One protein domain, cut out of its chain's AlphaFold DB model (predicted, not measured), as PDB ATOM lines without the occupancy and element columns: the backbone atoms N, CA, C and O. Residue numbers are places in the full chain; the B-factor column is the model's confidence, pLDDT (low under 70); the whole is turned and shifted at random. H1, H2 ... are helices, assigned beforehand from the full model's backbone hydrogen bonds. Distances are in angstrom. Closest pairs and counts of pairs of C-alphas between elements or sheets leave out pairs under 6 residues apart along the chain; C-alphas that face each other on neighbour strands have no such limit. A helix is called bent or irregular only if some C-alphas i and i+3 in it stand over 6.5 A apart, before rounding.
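What this domain is: This is residues 81 to 120 of the 176 residues of the protein "Piezo_RRas_bdg domain-containing protein" of Litomosoides sigmodontis (UniProt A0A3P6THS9). This is one long helix, H2, that makes the shaft of a thin rod, with a small helical turn, H1, set off to one side near its first end and a short, loosely formed helix, H3, carrying the line onward past its last end. Nothing folds back on the shaft: the three helices follow one another as a single string with no core. The printed part has 40 residues with three named helices in the order H1, H2, H3 and no named strand, and its class is all helix. The whole is extended, with a radius of gyration of the C-alphas of 17.1 A. The C-alphas span 53 by 15 by 7 A along their three main axes.

Where its parts are: Begin with H2, residues 89 to 111, the longest helix with 23 residues. Find C-alpha 89 of Thr 89 at (-32.153, 26.556, -23.987); from there the helix runs to C-alpha 111 of Met 111 at (-51.130, 8.246, -5.091), and these two C-alphas are 32.4 A apart. As you read down its lines, x and y fall overall while z rises, and its N-to-C direction has the components -0.57, -0.57 and 0.59. Past its last residue look for H3, residues 113 to 120, which has 8 residues and ends with C-alpha 120 of Arg 120 at (-55.676, -5.038, -1.804). H3 is irregular, but only just: the C-alphas of Phe 115 and Thr 118 are 6.6 A apart, and its line is a rough one. Now go back to the first printed residues for H1, residues 81 to 84, a helix of 4 residues that begins with C-alpha 81 of Tyr 81 at (-17.996, 18.253, -26.443).

How they stand to each other: Start again from H2, which touches no helix. At its last residue, Met 111, you reach a tight link to H3, the 1 residue Thr 112, and H2 and H3 meet only through their link. Compare their N-to-C directions: that of H3 has the components -0.33, -0.94 and 0.12, with y falling most. At the other end of H2, look back from Thr 89 along residues 85 to 88, the tight link of 4 residues from H1. H1 and H2 are apart, with no C-alpha of the one within 8 A of the other. H1 and H3 are apart as well. On the backbone atoms of H2 you will find every pair of O i and N i+4 within hydrogen-bond range. In H3 this holds for 2 of 4 such pairs, beside 3 of 5 pairs of O i and N i+3, while H1 is too short for an O i to N i+4 pair and has its 1 pair of O i and N i+3 within range.

The domain as a whole: To measure the rod, look at the C-alphas of Leu 82 and Thr 118, the two farthest apart, at 53.6 A. The first and last printed C-alphas, those of Tyr 81 and Arg 120, are 50.7 A apart. Residues 81 to 120 stand free: no C-alpha has another, 8 or more residues away along the chain, within 10 A. The printed part has no cut, and both links between its helices are tight. In the B-factor column you will find a mean pLDDT of 75.8 for the printed part of this model. Confidence is low, under 70, at residues 81 to 89 and residues 112 to 120, of which residue 89 belongs to H2. The mean pLDDT is 87 in H2, 61 in H3 and 59 in H1.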
ATOM      1  N   TYR A  81     -17.542  18.721 -27.758       61.53
ATOM      2  CA  TYR A  81     -17.996  18.253 -26.443       61.53
ATOM      3  C   TYR A  81     -18.424  19.393 -25.505       61.53
ATOM      4  O   TYR A  81     -19.419  19.268 -24.793       61.53
ATOM      5  N   LEU A  82     -17.749  20.547 -25.558       58.56
ATOM      6  CA  LEU A  82     -18.159  21.744 -24.809       58.56
ATOM      7  C   LEU A  82     -19.381  22.419 -25.429       58.56
ATOM      8  O   LEU A  82     -20.059  23.192 -24.765       58.56
ATOM      9  N   ARG A  83     -19.690  22.110 -26.691       57.81
ATOM     10  CA  ARG A  83     -20.910  22.559 -27.365       57.81
ATOM     11  C   ARG A  83     -22.148  21.777 -26.904       57.81
ATOM     12  O   ARG A  83     -23.243  22.319 -26.947       57.81
ATOM     13  N   LEU A  84     -21.944  20.547 -26.428       56.56
ATOM     14  CA  LEU A  84     -22.960  19.684 -25.816       56.56
ATOM     15  C   LEU A  84     -23.286  20.122 -24.375       56.56
ATOM     16  O   LEU A  84     -24.439  20.084 -23.965       56.56
ATOM     17  N   LEU A  85     -22.275  20.602 -23.641       57.41
ATOM     18  CA  LEU A  85     -22.429  21.226 -22.318       57.41
ATOM     19  C   LEU A  85     -22.761  22.718 -22.380       57.41
ATOM     20  O   LEU A  85     -23.079  23.316 -21.355       57.41
ATOM     21  N   ASN A  86     -22.680  23.337 -23.561       57.72
ATOM     22  CA  ASN A  86     -23.139  24.703 -23.729       57.72
ATOM     23  C   ASN A  86     -24.649  24.657 -23.567       57.72
ATOM     24  O   ASN A  86     -25.349  24.040 -24.373       57.72
ATOM     25  N   ILE A  87     -25.094  25.261 -22.471       60.56
ATOM     26  CA  ILE A  87     -26.464  25.370 -21.987       60.56
ATOM     27  C   ILE A  87     -27.275  26.110 -23.048       60.56
ATOM     28  O   ILE A  87     -27.575  27.296 -22.969       60.56
ATOM     29  N   SER A  88     -27.576  25.404 -24.124       69.88
ATOM     30  CA  SER A  88     -28.563  25.812 -25.086       69.88
ATOM     31  C   SER A  88     -29.901  25.588 -24.397       69.88
ATOM     32  O   SER A  88     -30.147  24.543 -23.791       69.88
ATOM     33  N   THR A  89     -30.769  26.590 -24.465       68.31
ATOM     34  CA  THR A  89     -32.153  26.556 -23.987       68.31
ATOM     35  C   THR A  89     -32.869  25.206 -24.215       68.31
ATOM     36  O   THR A  89     -33.538  24.756 -23.284       68.31
ATOM     37  N   PRO A  90     -32.700  24.483 -25.350       74.31
ATOM     38  CA  PRO A  90     -33.287  23.147 -25.516       74.31
ATOM     39  C   PRO A  90     -32.783  22.083 -24.526       74.31
ATOM     40  O   PRO A  90     -33.575  21.248 -24.094       74.31
ATOM     41  N   SER A  91     -31.510  22.103 -24.119       76.88
ATOM     42  CA  SER A  91     -30.975  21.115 -23.170       76.88
ATOM     43  C   SER A  91     -31.603  21.260 -21.783       76.88
ATOM     44  O   SER A  91     -31.898  20.258 -21.135       76.88
ATOM     45  N   LEU A  92     -31.860  22.493 -21.335       83.19
ATOM     46  CA  LEU A  92     -32.524  22.732 -20.051       83.19
ATOM     47  C   LEU A  92     -33.985  22.293 -20.083       83.19
ATOM     48  O   LEU A  92     -34.442  21.609 -19.169       83.19
ATOM     49  N   VAL A  93     -34.709  22.625 -21.154       88.00
ATOM     50  CA  VAL A  93     -36.109  22.206 -21.321       88.00
ATOM     51  C   VAL A  93     -36.227  20.683 -21.271       88.00
ATOM     52  O   VAL A  93     -37.096  20.168 -20.571       88.00
ATOM     53  N   MET A  94     -35.313  19.959 -21.925       86.75
ATOM     54  CA  MET A  94     -35.284  18.495 -21.871       86.75
ATOM     55  C   MET A  94     -35.044  17.968 -20.453       86.75
ATOM     56  O   MET A  94     -35.731  17.039 -20.029       86.75
ATOM     57  N   THR A  95     -34.132  18.574 -19.688       86.88
ATOM     58  CA  THR A  95     -33.917  18.172 -18.287       86.88
ATOM     59  C   THR A  95     -35.139  18.438 -17.410       86.88
ATOM     60  O   THR A  95     -35.542  17.559 -16.651       86.88
ATOM     61  N   PHE A  96     -35.795  19.594 -17.555       92.44
ATOM     62  CA  PHE A  96     -37.008  19.903 -16.799       92.44
ATOM     63  C   PHE A  96     -38.162  18.971 -17.165       92.44
ATOM     64  O   PHE A  96     -38.845  18.474 -16.273       92.44
ATOM     65  N   ALA A  97     -38.350  18.676 -18.454       93.81
ATOM     66  CA  ALA A  97     -39.353  17.724 -18.912       93.81
ATOM     67  C   ALA A  97     -39.103  16.323 -18.337       93.81
ATOM     68  O   ALA A  97     -40.031  15.687 -17.840       93.81
ATOM     69  N   MET A  98     -37.850  15.858 -18.336       94.19
ATOM     70  CA  MET A  98     -37.496  14.551 -17.782       94.19
ATOM     71  C   MET A  98     -37.769  14.475 -16.273       94.19
ATOM     72  O   MET A  98     -38.407  13.531 -15.809       94.19
ATOM     73  N   VAL A  99     -37.362  15.495 -15.511       95.62
ATOM     74  CA  VAL A  99     -37.618  15.579 -14.063       95.62
ATOM     75  C   VAL A  99     -39.121  15.654 -13.771       95.62
ATOM     76  O   VAL A  99     -39.617  14.986 -12.860       95.62
ATOM     77  N   TYR A 100     -39.875  16.413 -14.568       96.25
ATOM     78  CA  TYR A 100     -41.324  16.512 -14.428       96.25
ATOM     79  C   TYR A 100     -42.012  15.168 -14.689       96.25
ATOM     80  O   TYR A 100     -42.815  14.718 -13.877       96.25
ATOM     81  N   LEU A 101     -41.656  14.472 -15.771       95.50
ATOM     82  CA  LEU A 101     -42.221  13.157 -16.080       95.50
ATOM     83  C   LEU A 101     -41.887  12.122 -15.002       95.50
ATOM     84  O   LEU A 101     -42.761  11.354 -14.599       95.50
ATOM     85  N   LEU A 102     -40.650  12.126 -14.500       95.38
ATOM     86  CA  LEU A 102     -40.238  11.222 -13.431       95.38
ATOM     87  C   LEU A 102     -41.021  11.491 -12.140       95.38
ATOM     88  O   LEU A 102     -41.545  10.560 -11.532       95.38
ATOM     89  N   SER A 103     -41.159  12.757 -11.746       92.06
ATOM     90  CA  SER A 103     -41.925  13.132 -10.551       92.06
ATOM     91  C   SER A 103     -43.419  12.835 -10.696       92.06
ATOM     92  O   SER A 103     -44.032  12.352  -9.745       92.06
ATOM     93  N   PHE A 104     -43.998  13.024 -11.886       90.94
ATOM     94  CA  PHE A 104     -45.377  12.640 -12.179       90.94
ATOM     95  C   PHE A 104     -45.587  11.129 -12.035       90.94
ATOM     96  O   PHE A 104     -46.532  10.709 -11.375       90.94
ATOM     97  N   LYS A 105     -44.683  10.303 -12.576       89.88
ATOM     98  CA  LYS A 105     -44.773   8.839 -12.457       89.88
ATOM     99  C   LYS A 105     -44.577   8.347 -11.029       89.88
ATOM    100  O   LYS A 105     -45.315   7.472 -10.588       89.88
ATOM    101  N   LEU A 106     -43.641   8.933 -10.286       89.88
ATOM    102  CA  LEU A 106     -43.488   8.633  -8.863       89.88
ATOM    103  C   LEU A 106     -44.759   9.002  -8.095       89.88
ATOM    104  O   LEU A 106     -45.266   8.190  -7.323       89.88
ATOM    105  N   ARG A 107     -45.325  10.187  -8.348       88.75
ATOM    106  CA  ARG A 107     -46.577  10.615  -7.722       88.75
ATOM    107  C   ARG A 107     -47.724   9.668  -8.048       88.75
ATOM    108  O   ARG A 107     -48.465   9.333  -7.136       88.75
ATOM    109  N   ASP A 108     -47.847   9.233  -9.295       84.69
ATOM    110  CA  ASP A 108     -48.875   8.291  -9.737       84.69
ATOM    111  C   ASP A 108     -48.786   6.977  -8.955       84.69
ATOM    112  O   ASP A 108     -49.761   6.576  -8.335       84.69
ATOM    113  N   ILE A 109     -47.596   6.382  -8.828       82.00
ATOM    114  CA  ILE A 109     -47.368   5.145  -8.051       82.00
ATOM    115  C   ILE A 109     -47.650   5.335  -6.548       82.00
ATOM    116  O   ILE A 109     -48.136   4.435  -5.859       82.00
ATOM    117  N   LEU A 110     -47.319   6.503  -5.997       78.12
ATOM    118  CA  LEU A 110     -47.568   6.814  -4.590       78.12
ATOM    119  C   LEU A 110     -49.052   7.104  -4.307       78.12
ATOM    120  O   LEU A 110     -49.542   6.712  -3.248       78.12
ATOM    121  N   MET A 111     -49.753   7.755  -5.239       72.81
ATOM    122  CA  MET A 111     -51.130   8.246  -5.091       72.81
ATOM    123  C   MET A 111     -52.202   7.322  -5.685       72.81
ATOM    124  O   MET A 111     -53.372   7.570  -5.427       72.81
ATOM    125  N   THR A 112     -51.859   6.267  -6.435       65.00
ATOM    126  CA  THR A 112     -52.810   5.229  -6.912       65.00
ATOM    127  C   THR A 112     -53.219   4.234  -5.825       65.00
ATOM    128  O   THR A 112     -54.249   3.568  -5.939       65.00
ATOM    129  N   LYS A 113     -52.494   4.210  -4.701       60.28
ATOM    130  CA  LYS A 113     -52.773   3.344  -3.547       60.28
ATOM    131  C   LYS A 113     -54.216   3.388  -2.999       60.28
ATOM    132  O   LYS A 113     -54.713   2.313  -2.678       60.28
ATOM    133  N   PRO A 114     -54.922   4.535  -2.878       58.50
ATOM    134  CA  PRO A 114     -56.244   4.575  -2.257       58.50
ATOM    135  C   PRO A 114     -57.349   3.957  -3.123       58.50
ATOM    136  O   PRO A 114     -58.344   3.509  -2.565       58.50
ATOM    137  N   PHE A 115     -57.190   3.884  -4.451       59.44
ATOM    138  CA  PHE A 115     -58.164   3.196  -5.310       59.44
ATOM    139  C   PHE A 115     -57.951   1.675  -5.303       59.44
ATOM    140  O   PHE A 115     -58.909   0.908  -5.275       59.44
ATOM    141  N   GLU A 116     -56.694   1.227  -5.260       61.78
ATOM    142  CA  GLU A 116     -56.366  -0.197  -5.129       61.78
ATOM    143  C   GLU A 116     -56.619  -0.749  -3.723       61.78
ATOM    144  O   GLU A 116     -56.703  -1.962  -3.557       61.78
ATOM    145  N   LEU A 117     -56.756   0.108  -2.708       60.19
ATOM    146  CA  LEU A 117     -56.911  -0.296  -1.309       60.19
ATOM    147  C   LEU A 117     -58.106  -1.241  -1.111       60.19
ATOM    148  O   LEU A 117     -57.961  -2.277  -0.470       60.19
ATOM    149  N   THR A 118     -59.244  -0.966  -1.757       62.50
ATOM    150  CA  THR A 118     -60.428  -1.840  -1.703       62.50
ATOM    151  C   THR A 118     -60.185  -3.217  -2.319       62.50
ATOM    152  O   THR A 118     -60.825  -4.173  -1.903       62.50
ATOM    153  N   PHE A 119     -59.266  -3.339  -3.282       64.62
ATOM    154  CA  PHE A 119     -58.887  -4.619  -3.889       64.62
ATOM    155  C   PHE A 119     -57.721  -5.303  -3.166       64.62
ATOM    156  O   PHE A 119     -57.579  -6.523  -3.234       64.62
ATOM    157  N   ARG A 120     -56.869  -4.533  -2.486       63.88
ATOM    158  CA  ARG A 120     -55.676  -5.038  -1.804       63.88
ATOM    159  C   ARG A 120     -55.951  -5.478  -0.370       63.88
ATOM    160  O   ARG A 120     -55.275  -6.378   0.112       63.88
TER     161      ARG A 120